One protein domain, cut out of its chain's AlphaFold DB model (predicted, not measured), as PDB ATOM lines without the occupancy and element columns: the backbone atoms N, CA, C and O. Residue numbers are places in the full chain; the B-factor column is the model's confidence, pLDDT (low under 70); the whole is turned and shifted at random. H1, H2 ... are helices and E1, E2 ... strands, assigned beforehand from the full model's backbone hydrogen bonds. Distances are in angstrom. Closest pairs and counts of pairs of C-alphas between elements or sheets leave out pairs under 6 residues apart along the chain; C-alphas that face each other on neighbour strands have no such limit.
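This is residues 59 to 232 of the 274 residues of an uncharacterized protein of Schizosaccharomyces cryophilus (strain OY26 / ATCC MYA-4695 / CBS 11777 / NBRC 106824 / NRRL Y48691) (UniProt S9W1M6). A long, thin rod is built along one very long helix, H4; H5 folds back beside it and H1 packs alongside, making a three-helix up-and-down bundle, each running against the one before. Toward the other end H2 crosses H4 steeply and H3 packs on H4's first residues. The printed part has 174 residues, in the order H1, E1, H2, H3, H4, H5, and is mostly helix. It is extended, with a radius of gyration of the C-alphas of 26.8 A and spans of 91 by 31 by 16 A.

H1, residues 59 to 79, begins at C-alpha 59 (277.649, 160.307, 327.815) and is 30.4 A long. E1 is residues 88 to 90. H2, residues 94 to 112, measures 27.0 A; H3 is residues 115 to 125. H4, residues 130 to 190, measures 87.7 A and has a kink of 36 degrees near residue 137. H5, residues 193 to 226, measures 50.2 A and ends at C-alpha 226 (276.043, 197.568, 361.023).

H4 is the hub, touching four helices. H4 and H5 form a helical hairpin, at 8 degrees; their closest C-alphas, of Ala 187 and Ala 194, are 4.3 A apart. H1 touches H5 the same way at a shallow tilt of 5 degrees, closest at C-alphas 71 and 206, 5.7 A. H2 touches residues 139 to 151 of H4 at a steep tilt of 66 degrees, closest at C-alphas 102 and 147, 5.1 A. H3 and H4 form another helical hairpin, closest at C-alphas 119 and 135, 5.4 A. E1 pairs with no named strand, but is antiparallel to residues 230 to 231. Every O i to N i+4 pair is within hydrogen-bond range in H1, H2 and H3; H4 has 51 of 57, H5 29 of 30.

The farthest C-alphas, of Lys 127 and Gly 191, are 91.3 A apart. Residues 124 to 130 stand free. The printed part has no cut and no long link. Mean pLDDT of the printed part is 72.1, with residues 77 to 94 among those under 70.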
ATOM      1  N   GLY A  59     278.617 159.228 327.552       49.62
ATOM      2  CA  GLY A  59     277.649 160.307 327.815       49.62
ATOM      3  C   GLY A  59     277.466 160.648 329.302       49.62
ATOM      4  O   GLY A  59     277.351 161.821 329.659       49.62
ATOM      5  N   SER A  60     277.476 159.641 330.186       51.69
ATOM      6  CA  SER A  60     277.316 159.868 331.631       51.69
ATOM      7  C   SER A  60     278.590 160.420 332.278       51.69
ATOM      8  O   SER A  60     278.515 161.292 333.136       51.69
ATOM      9  N   GLN A  61     279.772 159.993 331.822       56.06
ATOM     10  CA  GLN A  61     281.043 160.543 332.308       56.06
ATOM     11  C   GLN A  61     281.188 162.032 331.965       56.06
ATOM     12  O   GLN A  61     281.642 162.812 332.801       56.06
ATOM     13  N   ASN A  62     280.737 162.444 330.775       63.09
ATOM     14  CA  ASN A  62     280.790 163.841 330.346       63.09
ATOM     15  C   ASN A  62     279.806 164.737 331.129       63.09
ATOM     16  O   ASN A  62     280.131 165.864 331.490       63.09
ATOM     17  N   SER A  63     278.618 164.225 331.469       59.41
ATOM     18  CA  SER A  63     277.637 164.966 332.283       59.41
ATOM     19  C   SER A  63     278.057 165.096 333.751       59.41
ATOM     20  O   SER A  63     277.906 166.173 334.321       59.41
ATOM     21  N   ILE A  64     278.663 164.062 334.347       66.31
ATOM     22  CA  ILE A  64     279.256 164.154 335.694       66.31
ATOM     23  C   ILE A  64     280.370 165.207 335.723       66.31
ATOM     24  O   ILE A  64     280.426 166.019 336.646       66.31
ATOM     25  N   ALA A  65     281.233 165.222 334.703       69.19
ATOM     26  CA  ALA A  65     282.300 166.212 334.591       69.19
ATOM     27  C   ALA A  65     281.751 167.646 334.468       69.19
ATOM     28  O   ALA A  65     282.272 168.553 335.115       69.19
ATOM     29  N   LEU A  66     280.676 167.848 333.698       66.44
ATOM     30  CA  LEU A  66     280.003 169.145 333.560       66.44
ATOM     31  C   LEU A  66     279.384 169.637 334.872       66.44
ATOM     32  O   LEU A  66     279.573 170.798 335.230       66.44
ATOM     33  N   ILE A  67     278.695 168.758 335.604       67.12
ATOM     34  CA  ILE A  67     278.096 169.091 336.904       67.12
ATOM     35  C   ILE A  67     279.198 169.438 337.909       67.12
ATOM     36  O   ILE A  67     279.149 170.484 338.549       67.12
ATOM     37  N   LYS A  68     280.245 168.609 338.002       71.69
ATOM     38  CA  LYS A  68     281.387 168.875 338.887       71.69
ATOM     39  C   LYS A  68     282.032 170.230 338.577       71.69
ATOM     40  O   LYS A  68     282.266 171.015 339.490       71.69
ATOM     41  N   LYS A  69     282.251 170.523 337.292       74.75
ATOM     42  CA  LYS A  69     282.814 171.797 336.835       74.75
ATOM     43  C   LYS A  69     281.920 172.988 337.195       74.75
ATOM     44  O   LYS A  69     282.445 174.025 337.586       74.75
ATOM     45  N   SER A  70     280.591 172.860 337.103       69.88
ATOM     46  CA  SER A  70     279.689 173.955 337.487       69.88
ATOM     47  C   SER A  70     279.719 174.221 338.993       69.88
ATOM     48  O   SER A  70     279.702 175.379 339.400       69.88
ATOM     49  N   TYR A  71     279.804 173.176 339.823       69.31
ATOM     50  CA  TYR A  71     279.951 173.342 341.272       69.31
ATOM     51  C   TYR A  71     281.295 173.954 341.654       69.31
ATOM     52  O   TYR A  71     281.313 174.855 342.486       69.31
ATOM     53  N   GLU A  72     282.399 173.515 341.041       75.56
ATOM     54  CA  GLU A  72     283.726 174.104 341.273       75.56
ATOM     55  C   GLU A  72     283.759 175.593 340.901       75.56
ATOM     56  O   GLU A  72     284.288 176.398 341.666       75.56
ATOM     57  N   GLU A  73     283.144 175.982 339.782       75.88
ATOM     58  CA  GLU A  73     283.074 177.387 339.364       75.88
ATOM     59  C   GLU A  73     282.241 178.235 340.343       75.88
ATOM     60  O   GLU A  73     282.661 179.324 340.739       75.88
ATOM     61  N   VAL A  74     281.096 177.716 340.805       69.75
ATOM     62  CA  VAL A  74     280.266 178.384 341.824       69.75
ATOM     63  C   VAL A  74     281.023 178.516 343.147       69.75
ATOM     64  O   VAL A  74     281.029 179.596 343.736       69.75
ATOM     65  N   LEU A  75     281.712 177.459 343.586       70.31
ATOM     66  CA  LEU A  75     282.560 177.469 344.781       70.31
ATOM     67  C   LEU A  75     283.688 178.489 344.673       70.31
ATOM     68  O   LEU A  75     283.943 179.207 345.634       70.31
ATOM     69  N   LYS A  76     284.329 178.595 343.507       73.88
ATOM     70  CA  LYS A  76     285.394 179.569 343.256       73.88
ATOM     71  C   LYS A  76     284.875 181.006 343.310       73.88
ATOM     72  O   LYS A  76     285.505 181.869 343.918       73.88
ATOM     73  N   GLN A  77     283.707 181.278 342.729       69.19
ATOM     74  CA  GLN A  77     283.074 182.597 342.850       69.19
ATOM     75  C   GLN A  77     282.678 182.927 344.295       69.19
ATOM     76  O   GLN A  77     282.718 184.091 344.703       69.19
ATOM     77  N   LEU A  78     282.303 181.913 345.072       66.75
ATOM     78  CA  LEU A  78     281.937 182.056 346.475       66.75
ATOM     79  C   LEU A  78     283.140 182.205 347.405       66.75
ATOM     80  O   LEU A  78     283.086 183.032 348.313       66.75
ATOM     81  N   SER A  79     284.250 181.513 347.155       65.94
ATOM     82  CA  SER A  79     285.493 181.703 347.911       65.94
ATOM     83  C   SER A  79     286.112 183.082 347.656       65.94
ATOM     84  O   SER A  79     286.589 183.722 348.586       65.94
ATOM     85  N   LEU A  80     285.991 183.617 346.436       65.62
ATOM     86  CA  LEU A  80     286.333 185.013 346.107       65.62
ATOM     87  C   LEU A  80     285.458 186.053 346.830       65.62
ATOM     88  O   LEU A  80     285.832 187.225 346.961       65.62
ATOM     89  N   ARG A  81     284.254 185.664 347.257       62.81
ATOM     90  CA  ARG A  81     283.405 186.489 348.120       62.81
ATOM     91  C   ARG A  81     283.881 186.362 349.561       62.81
ATOM     92  O   ARG A  81     284.320 187.354 350.128       62.81
ATOM     93  N   PHE A  82     283.931 185.156 350.106       60.34
ATOM     94  CA  PHE A  82     284.410 184.890 351.464       60.34
ATOM     95  C   PHE A  82     285.938 184.748 351.534       60.34
ATOM     96  O   PHE A  82     286.435 183.755 352.056       60.34
ATOM     97  N   SER A  83     286.679 185.722 350.990       56.19
ATOM     98  CA  SER A  83     288.146 185.662 350.954       56.19
ATOM     99  C   SER A  83     288.711 185.496 352.361       56.19
ATOM    100  O   SER A  83     288.321 186.219 353.285       56.19
ATOM    101  N   ASP A  84     289.647 184.558 352.520       52.38
ATOM    102  CA  ASP A  84     290.212 184.259 353.831       52.38
ATOM    103  C   ASP A  84     291.016 185.430 354.417       52.38
ATOM    104  O   ASP A  84     291.117 185.556 355.641       52.38
ATOM    105  N   ASN A  85     291.461 186.336 353.539       46.09
ATOM    106  CA  ASN A  85     292.326 187.483 353.806       46.09
ATOM    107  C   ASN A  85     291.547 188.800 353.968       46.09
ATOM    108  O   ASN A  85     291.972 189.852 353.485       46.09
ATOM    109  N   LEU A  86     290.383 188.764 354.620       51.94
ATOM    110  CA  LEU A  86     289.707 189.987 355.059       51.94
ATOM    111  C   LEU A  86     290.392 190.518 356.322       51.94
ATOM    112  O   LEU A  86     290.042 190.161 357.447       51.94
ATOM    113  N   VAL A  87     291.399 191.363 356.122       50.94
ATOM    114  CA  VAL A  87     291.987 192.159 357.198       50.94
ATOM    115  C   VAL A  87     291.001 193.285 357.521       50.94
ATOM    116  O   VAL A  87     290.547 193.996 356.624       50.94
ATOM    117  N   ILE A  88     290.635 193.420 358.798       55.12
ATOM    118  CA  ILE A  88     289.911 194.591 359.312       55.12
ATOM    119  C   ILE A  88     290.878 195.764 359.144       55.12
ATOM    120  O   ILE A  88     291.871 195.837 359.863       55.12
ATOM    121  N   ILE A  89     290.666 196.594 358.124       52.56
ATOM    122  CA  ILE A  89     291.622 197.651 357.762       52.56
ATOM    123  C   ILE A  89     291.196 198.998 358.325       52.56
ATOM    124  O   ILE A  89     292.071 199.817 358.593       52.56
ATOM    125  N   ASP A  90     289.900 199.212 358.560       52.16
ATOM    126  CA  ASP A  90     289.449 200.476 359.126       52.16
ATOM    127  C   ASP A  90     288.655 200.291 360.420       52.16
ATOM    128  O   ASP A  90     287.544 199.757 360.455       52.16
ATOM    129  N   GLU A  91     289.284 200.730 361.507       58.03
ATOM    130  CA  GLU A  91     288.706 200.831 362.842       58.03
ATOM    131  C   GLU A  91     287.954 202.165 363.028       58.03
ATOM    132  O   GLU A  91     287.225 202.330 364.011       58.03
ATOM    133  N   SER A  92     288.067 203.107 362.076       59.38
ATOM    134  CA  SER A  92     287.522 204.463 362.222       59.38
ATOM    135  C   SER A  92     285.991 204.508 362.303       59.38
ATOM    136  O   SER A  92     285.451 205.308 363.064       59.38
ATOM    137  N   GLN A  93     285.279 203.609 361.610       61.09
ATOM    138  CA  GLN A  93     283.810 203.507 361.665       61.09
ATOM    139  C   GLN A  93     283.290 202.601 362.797       61.09
ATOM    140  O   GLN A  93     282.114 202.673 363.170       61.09
ATOM    141  N   ARG A  94     284.166 201.802 363.416       69.12
ATOM    142  CA  ARG A  94     283.802 200.887 364.508       69.12
ATOM    143  C   ARG A  94     283.498 201.653 365.789       69.12
ATOM    144  O   ARG A  94     282.535 201.335 366.483       69.12
ATOM    145  N   LEU A  95     284.294 202.680 366.085       72.88
ATOM    146  CA  LEU A  95     284.098 203.571 367.231       72.88
ATOM    147  C   LEU A  95     282.720 204.256 367.238       72.88
ATOM    148  O   LEU A  95     281.996 204.069 368.215       72.88
ATOM    149  N   PRO A  96     282.302 204.996 366.190       73.69
ATOM    150  CA  PRO A  96     281.012 205.682 366.187       73.69
ATOM    151  C   PRO A  96     279.826 204.712 366.218       73.69
ATOM    152  O   PRO A  96     278.864 204.979 366.936       73.69
ATOM    153  N   SER A  97     279.900 203.566 365.527       74.25
ATOM    154  CA  SER A  97     278.850 202.538 365.606       74.25
ATOM    155  C   SER A  97     278.739 201.957 367.022       74.25
ATOM    156  O   SER A  97     277.662 201.949 367.620       74.25
ATOM    157  N   THR A  98     279.868 201.564 367.619       80.88
ATOM    158  CA  THR A  98     279.904 201.019 368.987       80.88
ATOM    159  C   THR A  98     279.406 202.042 370.011       80.88
ATOM    160  O   THR A  98     278.642 201.689 370.911       80.88
ATOM    161  N   LEU A  99     279.790 203.316 369.864       83.38
ATOM    162  CA  LEU A  99     279.295 204.412 370.699       83.38
ATOM    163  C   LEU A  99     277.782 204.581 370.557       83.38
ATOM    164  O   LEU A  99     277.097 204.658 371.575       83.38
ATOM    165  N   PHE A 100     277.258 204.584 369.330       82.94
ATOM    166  CA  PHE A 100     275.827 204.723 369.066       82.94
ATOM    167  C   PHE A 100     275.015 203.577 369.682       82.94
ATOM    168  O   PHE A 100     274.100 203.830 370.463       82.94
ATOM    169  N   PHE A 101     275.370 202.317 369.404       82.25
ATOM    170  CA  PHE A 101     274.648 201.160 369.953       82.25
ATOM    171  C   PHE A 101     274.745 201.078 371.477       82.25
ATOM    172  O   PHE A 101     273.740 200.813 372.144       82.25
ATOM    173  N   SER A 102     275.926 201.356 372.035       87.88
ATOM    174  CA  SER A 102     276.117 201.399 373.483       87.88
ATOM    175  C   SER A 102     275.256 202.487 374.128       87.88
ATOM    176  O   SER A 102     274.573 202.229 375.120       87.88
ATOM    177  N   LEU A 103     275.211 203.684 373.536       86.38
ATOM    178  CA  LEU A 103     274.412 204.799 374.037       86.38
ATOM    179  C   LEU A 103     272.908 204.510 373.936       86.38
ATOM    180  O   LEU A 103     272.190 204.718 374.908       86.38
ATOM    181  N   MET A 104     272.437 203.946 372.822       87.06
ATOM    182  CA  MET A 104     271.031 203.556 372.657       87.06
ATOM    183  C   MET A 104     270.598 202.495 373.677       87.06
ATOM    184  O   MET A 104     269.541 202.633 374.293       87.06
ATOM    185  N   CYS A 105     271.420 201.466 373.918       86.88
ATOM    186  CA  CYS A 105     271.146 200.476 374.967       86.88
ATOM    187  C   CYS A 105     271.184 201.097 376.365       86.88
ATOM    188  O   CYS A 105     270.321 200.799 377.189       86.88
ATOM    189  N   THR A 106     272.146 201.983 376.626       88.25
ATOM    190  CA  THR A 106     272.230 202.696 377.904       88.25
ATOM    191  C   THR A 106     270.964 203.513 378.132       88.25
ATOM    192  O   THR A 106     270.371 203.405 379.198       88.25
ATOM    193  N   LEU A 107     270.495 204.268 377.134       86.19
ATOM    194  CA  LEU A 107     269.254 205.041 377.214       86.19
ATOM    195  C   LEU A 107     268.029 204.148 377.429       86.19
ATOM    196  O   LEU A 107     267.192 204.473 378.267       86.19
ATOM    197  N   ALA A 108     267.938 203.010 376.735       87.44
ATOM    198  CA  ALA A 108     266.839 202.061 376.910       87.44
ATOM    199  C   ALA A 108     266.792 201.492 378.338       87.44
ATOM    200  O   ALA A 108     265.746 201.513 378.983       87.44
ATOM    201  N   ILE A 109     267.938 201.058 378.869       86.00
ATOM    202  CA  ILE A 109     268.061 200.592 380.258       86.00
ATOM    203  C   ILE A 109     267.722 201.732 381.224       86.00
ATOM    204  O   ILE A 109     266.943 201.555 382.157       86.00
ATOM    205  N   SER A 110     268.244 202.930 380.970       86.69
ATOM    206  CA  SER A 110     268.008 204.112 381.808       86.69
ATOM    207  C   SER A 110     266.540 204.511 381.858       86.69
ATOM    208  O   SER A 110     266.053 204.917 382.913       86.69
ATOM    209  N   TYR A 111     265.831 204.362 380.740       84.12
ATOM    210  CA  TYR A 111     264.390 204.548 380.660       84.12
ATOM    211  C   TYR A 111     263.649 203.499 381.499       84.12
ATOM    212  O   TYR A 111     262.814 203.860 382.329       84.12
ATOM    213  N   CYS A 112     264.003 202.215 381.369       82.75
ATOM    214  CA  CYS A 112     263.390 201.134 382.148       82.75
ATOM    215  C   CYS A 112     263.566 201.312 383.664       82.75
ATOM    216  O   CYS A 112     262.630 201.071 384.424       82.75
ATOM    217  N   PHE A 113     264.742 201.761 384.105       81.81
ATOM    218  CA  PHE A 113     265.048 201.969 385.523       81.81
ATOM    219  C   PHE A 113     264.719 203.383 386.030       81.81
ATOM    220  O   PHE A 113     265.032 203.698 387.175       81.81
ATOM    221  N   LYS A 114     264.094 204.242 385.205       86.06
ATOM    222  CA  LYS A 114     263.802 205.659 385.517       86.06
ATOM    223  C   LYS A 114     265.030 206.464 385.975       86.06
ATOM    224  O   LYS A 114     264.891 207.492 386.637       86.06
ATOM    225  N   LEU A 115     266.234 206.034 385.591       79.88
ATOM    226  CA  LEU A 115     267.493 206.692 385.955       79.88
ATOM    227  C   LEU A 115     267.570 208.107 385.377       79.88
ATOM    228  O   LEU A 115     268.074 209.007 386.040       79.88
ATOM    229  N   LEU A 116     267.020 208.318 384.176       79.75
ATOM    230  CA  LEU A 116     266.939 209.648 383.566       79.75
ATOM    231  C   LEU A 116     266.019 210.588 384.356       79.75
ATOM    232  O   LEU A 116     266.381 211.733 384.590       79.75
ATOM    233  N   SER A 117     264.860 210.098 384.802       82.38
ATOM    234  CA  SER A 117     263.925 210.887 385.615       82.38
ATOM    235  C   SER A 117     264.514 211.224 386.983       82.38
ATOM    236  O   SER A 117     264.326 212.326 387.485       82.38
ATOM    237  N   TRP A 118     265.266 210.292 387.576       79.88
ATOM    238  CA  TRP A 118     265.995 210.552 388.814       79.88
ATOM    239  C   TRP A 118     267.099 211.601 388.617       79.88
ATOM    240  O   TRP A 118     267.229 212.511 389.433       79.88
ATOM    241  N   LEU A 119     267.844 211.527 387.509       81.44
ATOM    242  CA  LEU A 119     268.842 212.532 387.138       81.44
ATOM    243  C   LEU A 119     268.211 213.920 386.938       81.44
ATOM    244  O   LEU A 119     268.748 214.906 387.432       81.44
ATOM    245  N   GLU A 120     267.073 213.995 386.246       82.56
ATOM    246  CA  GLU A 120     266.325 215.235 385.993       82.56
ATOM    247  C   GLU A 120     265.815 215.880 387.289       82.56
ATOM    248  O   GLU A 120     265.921 217.096 387.467       82.56
ATOM    249  N   GLN A 121     265.325 215.061 388.221       82.75
ATOM    250  CA  GLN A 121     264.878 215.523 389.530       82.75
ATOM    251  C   GLN A 121     266.042 216.092 390.353       82.75
ATOM    252  O   GLN A 121     265.966 217.225 390.822       82.75
ATOM    253  N   VAL A 122     267.157 215.361 390.448       80.62
ATOM    254  CA  VAL A 122     268.357 215.818 391.176       80.62
ATOM    255  C   VAL A 122     268.958 217.074 390.537       80.62
ATOM    256  O   VAL A 122     269.402 217.969 391.249       80.62
ATOM    257  N   TYR A 123     268.943 217.179 389.207       79.31
ATOM    258  CA  TYR A 123     269.413 218.370 388.494       79.31
ATOM    259  C   TYR A 123     268.546 219.611 388.763       79.31
ATOM    260  O   TYR A 123     269.065 220.728 388.814       79.31
ATOM    261  N   SER A 124     267.233 219.422 388.921       79.94
ATOM    262  CA  SER A 124     266.287 220.513 389.180       79.94
ATOM    263  C   SER A 124     266.361 221.020 390.622       79.94
ATOM    264  O   SER A 124     266.230 222.224 390.846       79.94
ATOM    265  N   ASP A 125     266.599 220.118 391.579       77.38
ATOM    266  CA  ASP A 125     266.671 220.440 393.009       77.38
ATOM    267  C   ASP A 125     268.036 221.027 393.406       77.38
ATOM    268  O   ASP A 125     268.108 222.030 394.118       77.38
ATOM    269  N   ASP A 126     269.126 220.453 392.895       65.25
ATOM    270  CA  ASP A 126     270.492 220.823 393.246       65.25
ATOM    271  C   ASP A 126     271.212 221.380 392.012       65.25
ATOM    272  O   ASP A 126     271.737 220.640 391.176       65.25
ATOM    273  N   LYS A 127     271.279 222.715 391.894       64.12
ATOM    274  CA  LYS A 127     272.067 223.403 390.855       64.12
ATOM    275  C   LYS A 127     273.525 222.921 390.883       64.12
ATOM    276  O   LYS A 127     274.334 223.422 391.659       64.12
ATOM    277  N   LEU A 128     273.848 221.967 390.010       61.44
ATOM    278  CA  LEU A 128     275.190 221.441 389.737       61.44
ATOM    279  C   LEU A 128     276.001 221.034 390.994       61.44
ATOM    280  O   LEU A 128     277.186 221.350 391.096       61.44
ATOM    281  N   SER A 129     275.378 220.357 391.967       68.38
ATOM    282  CA  SER A 129     276.053 219.871 393.188       68.38
ATOM    283  C   SER A 129     276.662 218.463 393.007       68.38
ATOM    284  O   SER A 129     276.341 217.746 392.057       68.38
ATOM    285  N   TRP A 130     277.512 218.018 393.949       69.31
ATOM    286  CA  TRP A 130     278.025 216.634 394.012       69.31
ATOM    287  C   TRP A 130     276.915 215.565 394.069       69.31
ATOM    288  O   TRP A 130     277.184 214.400 393.776       69.31
ATOM    289  N   ALA A 131     275.669 215.938 394.382       70.69
ATOM    290  CA  ALA A 131     274.518 215.040 394.350       70.69
ATOM    291  C   ALA A 131     274.235 214.478 392.946       70.69
ATOM    292  O   ALA A 131     273.756 213.352 392.838       70.69
ATOM    293  N   LEU A 132     274.616 215.188 391.874       72.12
ATOM    294  CA  LEU A 132     274.533 214.693 390.491       72.12
ATOM    295  C   LEU A 132     275.412 213.464 390.238       72.12
ATOM    296  O   LEU A 132     275.127 212.687 389.329       72.12
ATOM    297  N   LEU A 133     276.451 213.244 391.049       76.12
ATOM    298  CA  LEU A 133     277.320 212.079 390.905       76.12
ATOM    299  C   LEU A 133     276.580 210.767 391.220       76.12
ATOM    300  O   LEU A 133     276.923 209.726 390.661       76.12
ATOM    301  N   ALA A 134     275.547 210.816 392.070       76.69
ATOM    302  CA  ALA A 134     274.766 209.648 392.467       76.69
ATOM    303  C   ALA A 134     273.963 209.024 391.302       76.69
ATOM    304  O   ALA A 134     274.060 207.810 391.126       76.69
ATOM    305  N   PRO A 135     273.226 209.788 390.474       77.12
ATOM    306  CA  PRO A 135     272.595 209.274 389.253       77.12
ATOM    307  C   PRO A 135     273.553 209.118 388.073       77.12
ATOM    308  O   PRO A 135     273.420 208.179 387.287       77.12
ATOM    309  N   LEU A 136     274.535 210.010 387.944       83.12
ATOM    310  CA  LEU A 136     275.404 210.046 386.770       83.12
ATOM    311  C   LEU A 136     276.492 208.959 386.812       83.12
ATOM    312  O   LEU A 136     276.852 208.409 385.773       83.12
ATOM    313  N   GLY A 137     276.958 208.576 388.003       85.75
ATOM    314  CA  GLY A 137     277.922 207.488 388.193       85.75
ATOM    315  C   GLY A 137     277.434 206.139 387.644       85.75
ATOM    316  O   GLY A 137     278.086 205.586 386.756       85.75
ATOM    317  N   PRO A 138     276.280 205.611 388.092       84.88
ATOM    318  CA  PRO A 138     275.707 204.368 387.574       84.88
ATOM    319  C   PRO A 138     275.459 204.404 386.063       84.88
ATOM    320  O   PRO A 138     275.738 203.420 385.381       84.88
ATOM    321  N   LEU A 139     275.000 205.541 385.526       86.25
ATOM    322  CA  LEU A 139     274.814 205.736 384.084       86.25
ATOM    323  C   LEU A 139     276.123 205.555 383.307       86.25
ATOM    324  O   LEU A 139     276.156 204.815 382.322       86.25
ATOM    325  N   LEU A 140     277.213 206.173 383.772       86.88
ATOM    326  CA  LEU A 140     278.534 206.018 383.160       86.88
ATOM    327  C   LEU A 140     279.067 204.586 383.288       86.88
ATOM    328  O   LEU A 140     279.656 204.067 382.337       86.88
ATOM    329  N   VAL A 141     278.846 203.916 384.423       89.38
ATOM    330  CA  VAL A 141     279.259 202.514 384.620       89.38
ATOM    331  C   VAL A 141     278.519 201.583 383.658       89.38
ATOM    332  O   VAL A 141     279.148 200.743 383.011       89.38
ATOM    333  N   ILE A 142     277.202 201.748 383.511       87.94
ATOM    334  CA  ILE A 142     276.394 200.965 382.564       87.94
ATOM    335  C   ILE A 142     276.875 201.226 381.134       87.94
ATOM    336  O   ILE A 142     277.113 200.278 380.383       87.94
ATOM    337  N   TRP A 143     277.085 202.493 380.774       87.25
ATOM    338  CA  TRP A 143     277.517 202.868 379.431       87.25
ATOM    339  C   TRP A 143     278.891 202.305 379.068       87.25
ATOM    340  O   TRP A 143     279.058 201.706 378.007       87.25
ATOM    341  N   THR A 144     279.875 202.453 379.954       86.06
ATOM    342  CA  THR A 144     281.239 201.944 379.737       86.06
ATOM    343  C   THR A 144     281.280 200.417 379.690       86.06
ATOM    344  O   THR A 144     281.983 199.852 378.850       86.06
ATOM    345  N   SER A 145     280.468 199.743 380.512       86.62
ATOM    346  CA  SER A 145     280.324 198.282 380.487       86.62
ATOM    347  C   SER A 145     279.735 197.793 379.161       86.62
ATOM    348  O   SER A 145     280.276 196.875 378.541       86.62
ATOM    349  N   LEU A 146     278.662 198.433 378.685       86.56
ATOM    350  CA  LEU A 146     278.054 198.123 377.390       86.56
ATOM    351  C   LEU A 146     278.993 198.449 376.232       86.56
ATOM    352  O   LEU A 146     279.098 197.669 375.291       86.56
ATOM    353  N   PHE A 147     279.712 199.568 376.309       84.44
ATOM    354  CA  PHE A 147     280.673 199.965 375.288       84.44
ATOM    355  C   PHE A 147     281.782 198.922 375.151       84.44
ATOM    356  O   PHE A 147     282.045 198.459 374.043       84.44
ATOM    357  N   GLY A 148     282.366 198.484 376.272       83.19
ATOM    358  CA  GLY A 148     283.330 197.387 376.285       83.19
ATOM    359  C   GLY A 148     282.735 196.106 375.701       83.19
ATOM    360  O   GLY A 148     283.337 195.493 374.820       83.19
ATOM    361  N   LEU A 149     281.519 195.738 376.118       83.62
ATOM    362  CA  LEU A 149     280.835 194.546 375.617       83.62
ATOM    363  C   LEU A 149     280.651 194.585 374.097       83.62
ATOM    364  O   LEU A 149     281.036 193.630 373.424       83.62
ATOM    365  N   PHE A 150     280.106 195.665 373.538       80.56
ATOM    366  CA  PHE A 150     279.925 195.806 372.091       80.56
ATOM    367  C   PHE A 150     281.266 195.862 371.353       80.56
ATOM    368  O   PHE A 150     281.420 195.226 370.306       80.56
ATOM    369  N   TYR A 151     282.264 196.542 371.921       79.44
ATOM    370  CA  TYR A 151     283.596 196.619 371.336       79.44
ATOM    371  C   TYR A 151     284.230 195.226 371.214       79.44
ATOM    372  O   TYR A 151     284.627 194.839 370.115       79.44
ATOM    373  N   TYR A 152     284.245 194.414 372.272       77.06
ATOM    374  CA  TYR A 152     284.778 193.045 372.206       77.06
ATOM    375  C   TYR A 152     283.896 192.100 371.378       77.06
ATOM    376  O   TYR A 152     284.401 191.321 370.563       77.06
ATOM    377  N   SER A 153     282.574 192.197 371.535       72.44
ATOM    378  CA  SER A 153     281.623 191.306 370.865       72.44
ATOM    379  C   SER A 153     281.555 191.545 369.361       72.44
ATOM    380  O   SER A 153     281.307 190.596 368.631       72.44
ATOM    381  N   SER A 154     281.817 192.760 368.869       71.56
ATOM    382  CA  SER A 154     281.809 193.068 367.427       71.56
ATOM    383  C   SER A 154     282.810 192.215 366.635       71.56
ATOM    384  O   SER A 154     282.467 191.645 365.597       71.56
ATOM    385  N   SER A 155     284.027 192.041 367.162       70.12
ATOM    386  CA  SER A 155     285.051 191.193 366.541       70.12
ATOM    387  C   SER A 155     284.658 189.714 366.585       70.12
ATOM    388  O   SER A 155     284.826 188.985 365.605       70.12
ATOM    389  N   PHE A 156     284.091 189.267 367.709       69.94
ATOM    390  CA  PHE A 156     283.613 187.895 367.863       69.94
ATOM    391  C   PHE A 156     282.420 187.591 366.946       69.94
ATOM    392  O   PHE A 156     282.427 186.578 366.253       69.94
ATOM    393  N   ALA A 157     281.441 188.492 366.872       69.94
ATOM    394  CA  ALA A 157     280.236 188.355 366.062       69.94
ATOM    395  C   ALA A 157     280.566 188.168 364.580       69.94
ATOM    396  O   ALA A 157     279.962 187.328 363.919       69.94
ATOM    397  N   VAL A 158     281.572 188.874 364.062       68.88
ATOM    398  CA  VAL A 158     282.004 188.708 362.669       68.88
ATOM    399  C   VAL A 158     282.735 187.396 362.425       68.88
ATOM    400  O   VAL A 158     282.491 186.756 361.400       68.88
ATOM    401  N   LYS A 159     283.571 186.943 363.366       71.62
ATOM    402  CA  LYS A 159     284.178 185.605 363.283       71.62
ATOM    403  C   LYS A 159     283.100 184.523 363.259       71.62
ATOM    404  O   LYS A 159     283.122 183.665 362.383       71.62
ATOM    405  N   VAL A 160     282.120 184.615 364.159       72.06
ATOM    406  CA  VAL A 160     280.995 183.676 364.236       72.06
ATOM    407  C   VAL A 160     280.136 183.725 362.972       72.06
ATOM    408  O   VAL A 160     279.864 182.678 362.392       72.06
ATOM    409  N   ALA A 161     279.758 184.914 362.492       71.50
ATOM    410  CA  ALA A 161     278.974 185.072 361.266       71.50
ATOM    411  C   ALA A 161     279.689 184.464 360.049       71.50
ATOM    412  O   ALA A 161     279.055 183.803 359.225       71.50
ATOM    413  N   ARG A 162     281.016 184.616 359.964       71.12
ATOM    414  CA  ARG A 162     281.836 183.970 358.932       71.12
ATOM    415  C   ARG A 162     281.815 182.449 359.057       71.12
ATOM    416  O   ARG A 162     281.572 181.777 358.058       71.12
ATOM    417  N   THR A 163     282.045 181.903 360.251       70.88
ATOM    418  CA  THR A 163     282.011 180.448 360.472       70.88
ATOM    419  C   THR A 163     280.645 179.872 360.112       70.88
ATOM    420  O   THR A 163     280.570 178.876 359.397       70.88
ATOM    421  N   ILE A 164     279.560 180.527 360.529       71.75
ATOM    422  CA  ILE A 164     278.194 180.115 360.191       71.75
ATOM    423  C   ILE A 164     277.982 180.148 358.673       71.75
ATOM    424  O   ILE A 164     277.488 179.171 358.113       71.75
ATOM    425  N   ALA A 165     278.402 181.214 357.985       70.25
ATOM    426  CA  ALA A 165     278.286 181.307 356.530       70.25
ATOM    427  C   ALA A 165     279.059 180.188 355.806       70.25
ATOM    428  O   ALA A 165     278.530 179.584 354.873       70.25
ATOM    429  N   GLN A 166     280.276 179.867 356.257       70.56
ATOM    430  CA  GLN A 166     281.076 178.769 355.702       70.56
ATOM    431  C   GLN A 166     280.422 177.401 355.940       70.56
ATOM    432  O   GLN A 166     280.382 176.580 355.025       70.56
ATOM    433  N   VAL A 167     279.865 177.165 357.132       72.31
ATOM    434  CA  VAL A 167     279.152 175.918 357.457       72.31
ATOM    435  C   VAL A 167     277.893 175.772 356.605       72.31
ATOM    436  O   VAL A 167     277.699 174.724 355.992       72.31
ATOM    437  N   ILE A 168     277.068 176.818 356.506       73.81
ATOM    438  CA  ILE A 168     275.852 176.810 355.680       73.81
ATOM    439  C   ILE A 168     276.207 176.533 354.219       73.81
ATOM    440  O   ILE A 168     275.556 175.713 353.569       73.81
ATOM    441  N   LEU A 169     277.263 177.171 353.711       73.19
ATOM    442  CA  LEU A 169     277.709 176.956 352.344       73.19
ATOM    443  C   LEU A 169     278.218 175.526 352.123       73.19
ATOM    444  O   LEU A 169     277.854 174.897 351.132       73.19
ATOM    445  N   GLY A 170     279.012 174.995 353.055       70.38
ATOM    446  CA  GLY A 170     279.498 173.616 353.006       70.38
ATOM    447  C   GLY A 170     278.354 172.603 352.995       70.38
ATOM    448  O   GLY A 170     278.331 171.708 352.151       70.38
ATOM    449  N   VAL A 171     277.355 172.785 353.863       74.38
ATOM    450  CA  VAL A 171     276.152 171.940 353.895       74.38
ATOM    451  C   VAL A 171     275.368 172.052 352.586       74.38
ATOM    452  O   VAL A 171     274.995 171.027 352.017       74.38
ATOM    453  N   ALA A 172     275.167 173.265 352.063       74.00
ATOM    454  CA  ALA A 172     274.463 173.473 350.799       74.00
ATOM    455  C   ALA A 172     275.157 172.752 349.632       74.00
ATOM    456  O   ALA A 172     274.487 172.106 348.827       74.00
ATOM    457  N   VAL A 173     276.491 172.797 349.571       73.94
ATOM    458  CA  VAL A 173     277.280 172.066 348.567       73.94
ATOM    459  C   VAL A 173     277.100 170.556 348.716       73.94
ATOM    460  O   VAL A 173     276.823 169.883 347.726       73.94
ATOM    461  N   VAL A 174     277.217 170.013 349.932       75.06
ATOM    462  CA  VAL A 174     277.066 168.566 350.180       75.06
ATOM    463  C   VAL A 174     275.683 168.076 349.751       75.06
ATOM    464  O   VAL A 174     275.578 167.071 349.047       75.06
ATOM    465  N   VAL A 175     274.628 168.809 350.112       75.81
ATOM    466  CA  VAL A 175     273.247 168.488 349.719       75.81
ATOM    467  C   VAL A 175     273.091 168.525 348.199       75.81
ATOM    468  O   VAL A 175     272.523 167.605 347.611       75.81
ATOM    469  N   ALA A 176     273.633 169.549 347.544       71.25
ATOM    470  CA  ALA A 176     273.517 169.714 346.102       71.25
ATOM    471  C   ALA A 176     274.283 168.621 345.322       71.25
ATOM    472  O   ALA A 176     273.770 168.083 344.335       71.25
ATOM    473  N   VAL A 177     275.461 168.210 345.811       72.56
ATOM    474  CA  VAL A 177     276.228 167.073 345.274       72.56
ATOM    475  C   VAL A 177     275.486 165.754 345.482       72.56
ATOM    476  O   VAL A 177     275.448 164.935 344.564       72.56
ATOM    477  N   PHE A 178     274.864 165.547 346.645       72.81
ATOM    478  CA  PHE A 178     274.089 164.337 346.919       72.81
ATOM    479  C   PHE A 178     272.882 164.217 345.979       72.81
ATOM    480  O   PHE A 178     272.706 163.188 345.329       72.81
ATOM    481  N   ILE A 179     272.104 165.293 345.823       75.62
ATOM    482  CA  ILE A 179     270.949 165.335 344.911       75.62
ATOM    483  C   ILE A 179     271.393 165.122 343.458       75.62
ATOM    484  O   ILE A 179     270.809 164.302 342.746       75.62
ATOM    485  N   GLY A 180     272.451 165.814 343.022       69.94
ATOM    486  CA  GLY A 180     273.010 165.647 341.679       69.94
ATOM    487  C   GLY A 180     273.521 164.225 341.430       69.94
ATOM    488  O   GLY A 180     273.244 163.644 340.382       69.94
ATOM    489  N   GLY A 181     274.206 163.631 342.409       69.00
ATOM    490  CA  GLY A 181     274.707 162.258 342.343       69.00
ATOM    491  C   GLY A 181     273.584 161.228 342.220       69.00
ATOM    492  O   GLY A 181     273.633 160.373 341.334       69.00
ATOM    493  N   VAL A 182     272.536 161.347 343.040       74.44
ATOM    494  CA  VAL A 182     271.350 160.476 342.963       74.44
ATOM    495  C   VAL A 182     270.658 160.620 341.607       74.44
ATOM    496  O   VAL A 182     270.351 159.612 340.970       74.44
ATOM    497  N   ALA A 183     270.474 161.849 341.117       71.12
ATOM    498  CA  ALA A 183     269.856 162.095 339.815       71.12
ATOM    499  C   ALA A 183     270.647 161.448 338.665       71.12
ATOM    500  O   ALA A 183     270.052 160.858 337.764       71.12
ATOM    501  N   VAL A 184     271.983 161.491 338.715       69.12
ATOM    502  CA  VAL A 184     272.843 160.824 337.725       69.12
ATOM    503  C   VAL A 184     272.712 159.301 337.797       69.12
ATOM    504  O   VAL A 184     272.602 158.659 336.753       69.12
ATOM    505  N   VAL A 185     272.696 158.707 338.993       71.31
ATOM    506  CA  VAL A 185     272.537 157.248 339.156       71.31
ATOM    507  C   VAL A 185     271.197 156.783 338.581       71.31
ATOM    508  O   VAL A 185     271.156 155.838 337.791       71.31
ATOM    509  N   VAL A 186     270.116 157.496 338.902       70.69
ATOM    510  CA  VAL A 186     268.777 157.243 338.349       70.69
ATOM    511  C   VAL A 186     268.778 157.403 336.827       70.69
ATOM    512  O   VAL A 186     268.208 156.583 336.108       70.69
ATOM    513  N   ALA A 187     269.479 158.410 336.308       68.94
ATOM    514  CA  ALA A 187     269.562 158.645 334.876       68.94
ATOM    515  C   ALA A 187     270.299 157.553 334.098       68.94
ATOM    516  O   ALA A 187     269.895 157.191 332.990       68.94
ATOM    517  N   VAL A 188     271.366 157.005 334.679       68.88
ATOM    518  CA  VAL A 188     272.098 155.870 334.103       68.88
ATOM    519  C   VAL A 188     271.225 154.613 334.077       68.88
ATOM    520  O   VAL A 188     271.282 153.867 333.101       68.88
ATOM    521  N   LEU A 189     270.390 154.404 335.100       70.31
ATOM    522  CA  LEU A 189     269.474 153.261 335.186       70.31
ATOM    523  C   LEU A 189     268.335 153.323 334.154       70.31
ATOM    524  O   LEU A 189     267.968 152.292 333.596       70.31
ATOM    525  N   ILE A 190     267.788 154.513 333.882       72.69
ATOM    526  CA  ILE A 190     266.591 154.687 333.035       72.69
ATOM    527  C   ILE A 190     266.946 154.923 331.548       72.69
ATOM    528  O   ILE A 190     266.127 154.686 330.661       72.69
ATOM    529  N   GLY A 191     268.190 155.310 331.239       62.44
ATOM    530  CA  GLY A 191     268.669 155.509 329.866       62.44
ATOM    531  C   GLY A 191     268.530 156.951 329.350       62.44
ATOM    532  O   GLY A 191     267.947 157.814 329.994       62.44
ATOM    533  N   GLY A 192     269.110 157.221 328.172       57.62
ATOM    534  CA  GLY A 192     269.617 158.531 327.712       57.62
ATOM    535  C   GLY A 192     268.753 159.796 327.871       57.62
ATOM    536  O   GLY A 192     269.328 160.873 328.006       57.62
ATOM    537  N   VAL A 193     267.419 159.705 327.920       57.88
ATOM    538  CA  VAL A 193     266.539 160.864 328.197       57.88
ATOM    539  C   VAL A 193     266.718 161.368 329.633       57.88
ATOM    540  O   VAL A 193     266.691 162.569 329.894       57.88
ATOM    541  N   ALA A 194     266.996 160.465 330.568       59.72
ATOM    542  CA  ALA A 194     267.163 160.808 331.969       59.72
ATOM    543  C   ALA A 194     268.486 161.551 332.248       59.72
ATOM    544  O   ALA A 194     268.585 162.278 333.234       59.72
ATOM    545  N   VAL A 195     269.483 161.462 331.355       64.00
ATOM    546  CA  VAL A 195     270.754 162.204 331.488       64.00
ATOM    547  C   VAL A 195     270.525 163.714 331.386       64.00
ATOM    548  O   VAL A 195     271.129 164.474 332.137       64.00
ATOM    549  N   VAL A 196     269.608 164.157 330.519       63.62
ATOM    550  CA  VAL A 196     269.240 165.579 330.393       63.62
ATOM    551  C   VAL A 196     268.576 166.080 331.678       63.62
ATOM    552  O   VAL A 196     268.898 167.162 332.164       63.62
ATOM    553  N   VAL A 197     267.710 165.258 332.277       65.31
ATOM    554  CA  VAL A 197     267.046 165.560 333.554       65.31
ATOM    555  C   VAL A 197     268.065 165.657 334.696       65.31
ATOM    556  O   VAL A 197     268.002 166.593 335.488       65.31
ATOM    557  N   ALA A 198     269.054 164.762 334.748       65.31
ATOM    558  CA  ALA A 198     270.119 164.820 335.753       65.31
ATOM    559  C   ALA A 198     271.000 166.075 335.627       65.31
ATOM    560  O   ALA A 198     271.355 166.673 336.641       65.31
ATOM    561  N   VAL A 199     271.316 166.507 334.400       66.75
ATOM    562  CA  VAL A 199     272.061 167.757 334.161       66.75
ATOM    563  C   VAL A 199     271.246 168.978 334.593       66.75
ATOM    564  O   VAL A 199     271.797 169.872 335.234       66.75
ATOM    565  N   LEU A 200     269.937 169.004 334.316       66.38
ATOM    566  CA  LEU A 200     269.043 170.074 334.775       66.38
ATOM    567  C   LEU A 200     268.958 170.129 336.307       66.38
ATOM    568  O   LEU A 200     269.121 171.202 336.883       66.38
ATOM    569  N   ILE A 201     268.779 168.986 336.975       69.12
ATOM    570  CA  ILE A 201     268.744 168.901 338.446       69.12
ATOM    571  C   ILE A 201     270.087 169.338 339.052       69.12
ATOM    572  O   ILE A 201     270.111 170.106 340.015       69.12
ATOM    573  N   GLY A 202     271.209 168.910 338.465       66.38
ATOM    574  CA  GLY A 202     272.546 169.342 338.878       66.38
ATOM    575  C   GLY A 202     272.754 170.853 338.729       66.38
ATOM    576  O   GLY A 202     273.288 171.487 339.638       66.38
ATOM    577  N   GLY A 203     272.274 171.442 337.629       67.69
ATOM    578  CA  GLY A 203     272.309 172.888 337.395       67.69
ATOM    579  C   GLY A 203     271.442 173.684 338.376       67.69
ATOM    580  O   GLY A 203     271.878 174.720 338.875       67.69
ATOM    581  N   ILE A 204     270.254 173.173 338.720       73.88
ATOM    582  CA  ILE A 204     269.379 173.766 339.747       73.88
ATOM    583  C   ILE A 204     270.064 173.737 341.119       73.88
ATOM    584  O   ILE A 204     270.015 174.727 341.847       73.88
ATOM    585  N   GLY A 205     270.753 172.645 341.462       69.88
ATOM    586  CA  GLY A 205     271.518 172.556 342.707       69.88
ATOM    587  C   GLY A 205     272.663 173.575 342.777       69.88
ATOM    588  O   GLY A 205     272.818 174.252 343.794       69.88
ATOM    589  N   ALA A 206     273.401 173.779 341.682       70.19
ATOM    590  CA  ALA A 206     274.448 174.801 341.605       70.19
ATOM    591  C   ALA A 206     273.881 176.231 341.725       70.19
ATOM    592  O   ALA A 206     274.445 177.063 342.440       70.19
ATOM    593  N   ALA A 207     272.732 176.503 341.098       72.19
ATOM    594  CA  ALA A 207     272.015 177.770 341.254       72.19
ATOM    595  C   ALA A 207     271.536 177.985 342.701       72.19
ATOM    596  O   ALA A 207     271.661 179.086 343.235       72.19
ATOM    597  N   GLY A 208     271.055 176.932 343.367       72.50
ATOM    598  CA  GLY A 208     270.662 176.973 344.777       72.50
ATOM    599  C   GLY A 208     271.825 177.337 345.702       72.50
ATOM    600  O   GLY A 208     271.698 178.248 346.519       72.50
ATOM    601  N   VAL A 209     272.985 176.696 345.526       74.50
ATOM    602  CA  VAL A 209     274.212 177.024 346.278       74.50
ATOM    603  C   VAL A 209     274.632 178.476 346.040       74.50
ATOM    604  O   VAL A 209     274.998 179.175 346.986       74.50
ATOM    605  N   PHE A 210     274.527 178.962 344.800       75.62
ATOM    606  CA  PHE A 210     274.823 180.354 344.474       75.62
ATOM    607  C   PHE A 210     273.883 181.334 345.194       75.62
ATOM    608  O   PHE A 210     274.356 182.298 345.796       75.62
ATOM    609  N   VAL A 211     272.571 181.070 345.207       77.81
ATOM    610  CA  VAL A 211     271.577 181.906 345.909       77.81
ATOM    611  C   VAL A 211     271.814 181.910 347.419       77.81
ATOM    612  O   VAL A 211     271.853 182.981 348.026       77.81
ATOM    613  N   VAL A 212     272.034 180.743 348.031       76.31
ATOM    614  CA  VAL A 212     272.367 180.639 349.465       76.31
ATOM    615  C   VAL A 212     273.651 181.408 349.773       76.31
ATOM    616  O   VAL A 212     273.720 182.142 350.761       76.31
ATOM    617  N   GLY A 213     274.642 181.312 348.888       75.44
ATOM    618  CA  GLY A 213     275.873 182.083 348.958       75.44
ATOM    619  C   GLY A 213     275.656 183.596 348.903       75.44
ATOM    620  O   GLY A 213     276.254 184.327 349.693       75.44
ATOM    621  N   LEU A 214     274.776 184.078 348.018       76.31
ATOM    622  CA  LEU A 214     274.398 185.493 347.931       76.31
ATOM    623  C   LEU A 214     273.671 185.982 349.185       76.31
ATOM    624  O   LEU A 214     273.950 187.087 349.647       76.31
ATOM    625  N   LEU A 215     272.775 185.169 349.746       78.56
ATOM    626  CA  LEU A 215     272.077 185.494 350.990       78.56
ATOM    627  C   LEU A 215     273.066 185.596 352.152       78.56
ATOM    628  O   LEU A 215     273.094 186.614 352.840       78.56
ATOM    629  N   CYS A 216     273.937 184.597 352.321       78.19
ATOM    630  CA  CYS A 216     274.978 184.618 353.351       78.19
ATOM    631  C   CYS A 216     275.917 185.819 353.176       78.19
ATOM    632  O   CYS A 216     276.277 186.471 354.153       78.19
ATOM    633  N   TRP A 217     276.274 186.152 351.932       74.50
ATOM    634  CA  TRP A 217     277.063 187.337 351.601       74.50
ATOM    635  C   TRP A 217     276.343 188.636 351.981       74.50
ATOM    636  O   TRP A 217     276.956 189.538 352.550       74.50
ATOM    637  N   GLY A 218     275.046 188.743 351.690       74.94
ATOM    638  CA  GLY A 218     274.221 189.890 352.067       74.94
ATOM    639  C   GLY A 218     274.153 190.068 353.583       74.94
ATOM    640  O   GLY A 218     274.501 191.135 354.085       74.94
ATOM    641  N   PHE A 219     273.801 189.009 354.317       74.94
ATOM    642  CA  PHE A 219     273.765 189.024 355.784       74.94
ATOM    643  C   PHE A 219     275.121 189.368 356.399       74.94
ATOM    644  O   PHE A 219     275.184 190.162 357.339       74.94
ATOM    645  N   TYR A 220     276.205 188.824 355.846       71.62
ATOM    646  CA  TYR A 220     277.558 189.158 356.272       71.62
ATOM    647  C   TYR A 220     277.842 190.654 356.097       71.62
ATOM    648  O   TYR A 220     278.206 191.312 357.065       71.62
ATOM    649  N   ASN A 221     277.590 191.224 354.914       69.25
ATOM    650  CA  ASN A 221     277.824 192.652 354.673       69.25
ATOM    651  C   ASN A 221     276.946 193.559 355.540       69.25
ATOM    652  O   ASN A 221     277.435 194.573 356.020       69.25
ATOM    653  N   ILE A 222     275.685 193.192 355.787       75.25
ATOM    654  CA  ILE A 222     274.799 193.943 356.693       75.25
ATOM    655  C   ILE A 222     275.351 193.920 358.120       75.25
ATOM    656  O   ILE A 222     275.402 194.957 358.773       75.25
ATOM    657  N   THR A 223     275.793 192.755 358.596       70.75
ATOM    658  CA  THR A 223     276.376 192.601 359.939       70.75
ATOM    659  C   THR A 223     277.629 193.457 360.087       70.75
ATOM    660  O   THR A 223     277.842 194.118 361.096       70.75
ATOM    661  N   VAL A 224     278.452 193.474 359.050       68.31
ATOM    662  CA  VAL A 224     279.740 194.163 359.010       68.31
ATOM    663  C   VAL A 224     279.564 195.672 358.927       68.31
ATOM    664  O   VAL A 224     280.178 196.402 359.702       68.31
ATOM    665  N   PHE A 225     278.677 196.126 358.043       68.06
ATOM    666  CA  PHE A 225     278.303 197.527 357.911       68.06
ATOM    667  C   PHE A 225     277.614 198.038 359.180       68.06
ATOM    668  O   PHE A 225     277.958 199.101 359.684       68.06
ATOM    669  N   GLY A 226     276.698 197.251 359.754       64.31
ATOM    670  CA  GLY A 226     276.043 197.568 361.023       64.31
ATOM    671  C   GLY A 226     277.043 197.720 362.170       64.31
ATOM    672  O   GLY A 226     276.911 198.623 362.988       64.31
ATOM    673  N   LEU A 227     278.101 196.907 362.193       66.88
ATOM    674  CA  LEU A 227     279.187 197.015 363.173       66.88
ATOM    675  C   LEU A 227     280.248 198.075 362.816       66.88
ATOM    676  O   LEU A 227     281.215 198.232 363.561       66.88
ATOM    677  N   GLY A 228     280.077 198.810 361.710       60.59
ATOM    678  CA  GLY A 228     280.992 199.869 361.280       60.59
ATOM    679  C   GLY A 228     282.387 199.361 360.917       60.59
ATOM    680  O   GLY A 228     283.370 200.060 361.141       60.59
ATOM    681  N   MET A 229     282.511 198.127 360.426       63.19
ATOM    682  CA  MET A 229     283.801 197.591 359.993       63.19
ATOM    683  C   MET A 229     283.922 197.694 358.477       63.19
ATOM    684  O   MET A 229     283.120 197.113 357.749       63.19
ATOM    685  N   GLU A 230     284.943 198.396 357.987       56.72
ATOM    686  CA  GLU A 230     285.268 198.365 356.564       56.72
ATOM    687  C   GLU A 230     286.251 197.233 356.273       56.72
ATOM    688  O   GLU A 230     287.353 197.146 356.827       56.72
ATOM    689  N   PHE A 231     285.859 196.360 355.350       54.44
ATOM    690  CA  PHE A 231     286.779 195.403 354.768       54.44
ATOM    691  C   PHE A 231     287.320 195.940 353.465       54.44
ATOM    692  O   PHE A 231     286.607 196.038 352.464       54.44
ATOM    693  N   LYS A 232     288.629 196.167 353.429       45.78
ATOM    694  CA  LYS A 232     289.318 196.193 352.148       45.78
ATOM    695  C   LYS A 232     289.366 194.753 351.661       45.78
ATOM    696  O   LYS A 232     290.090 193.914 352.192       45.78
TER     697      LYS A 232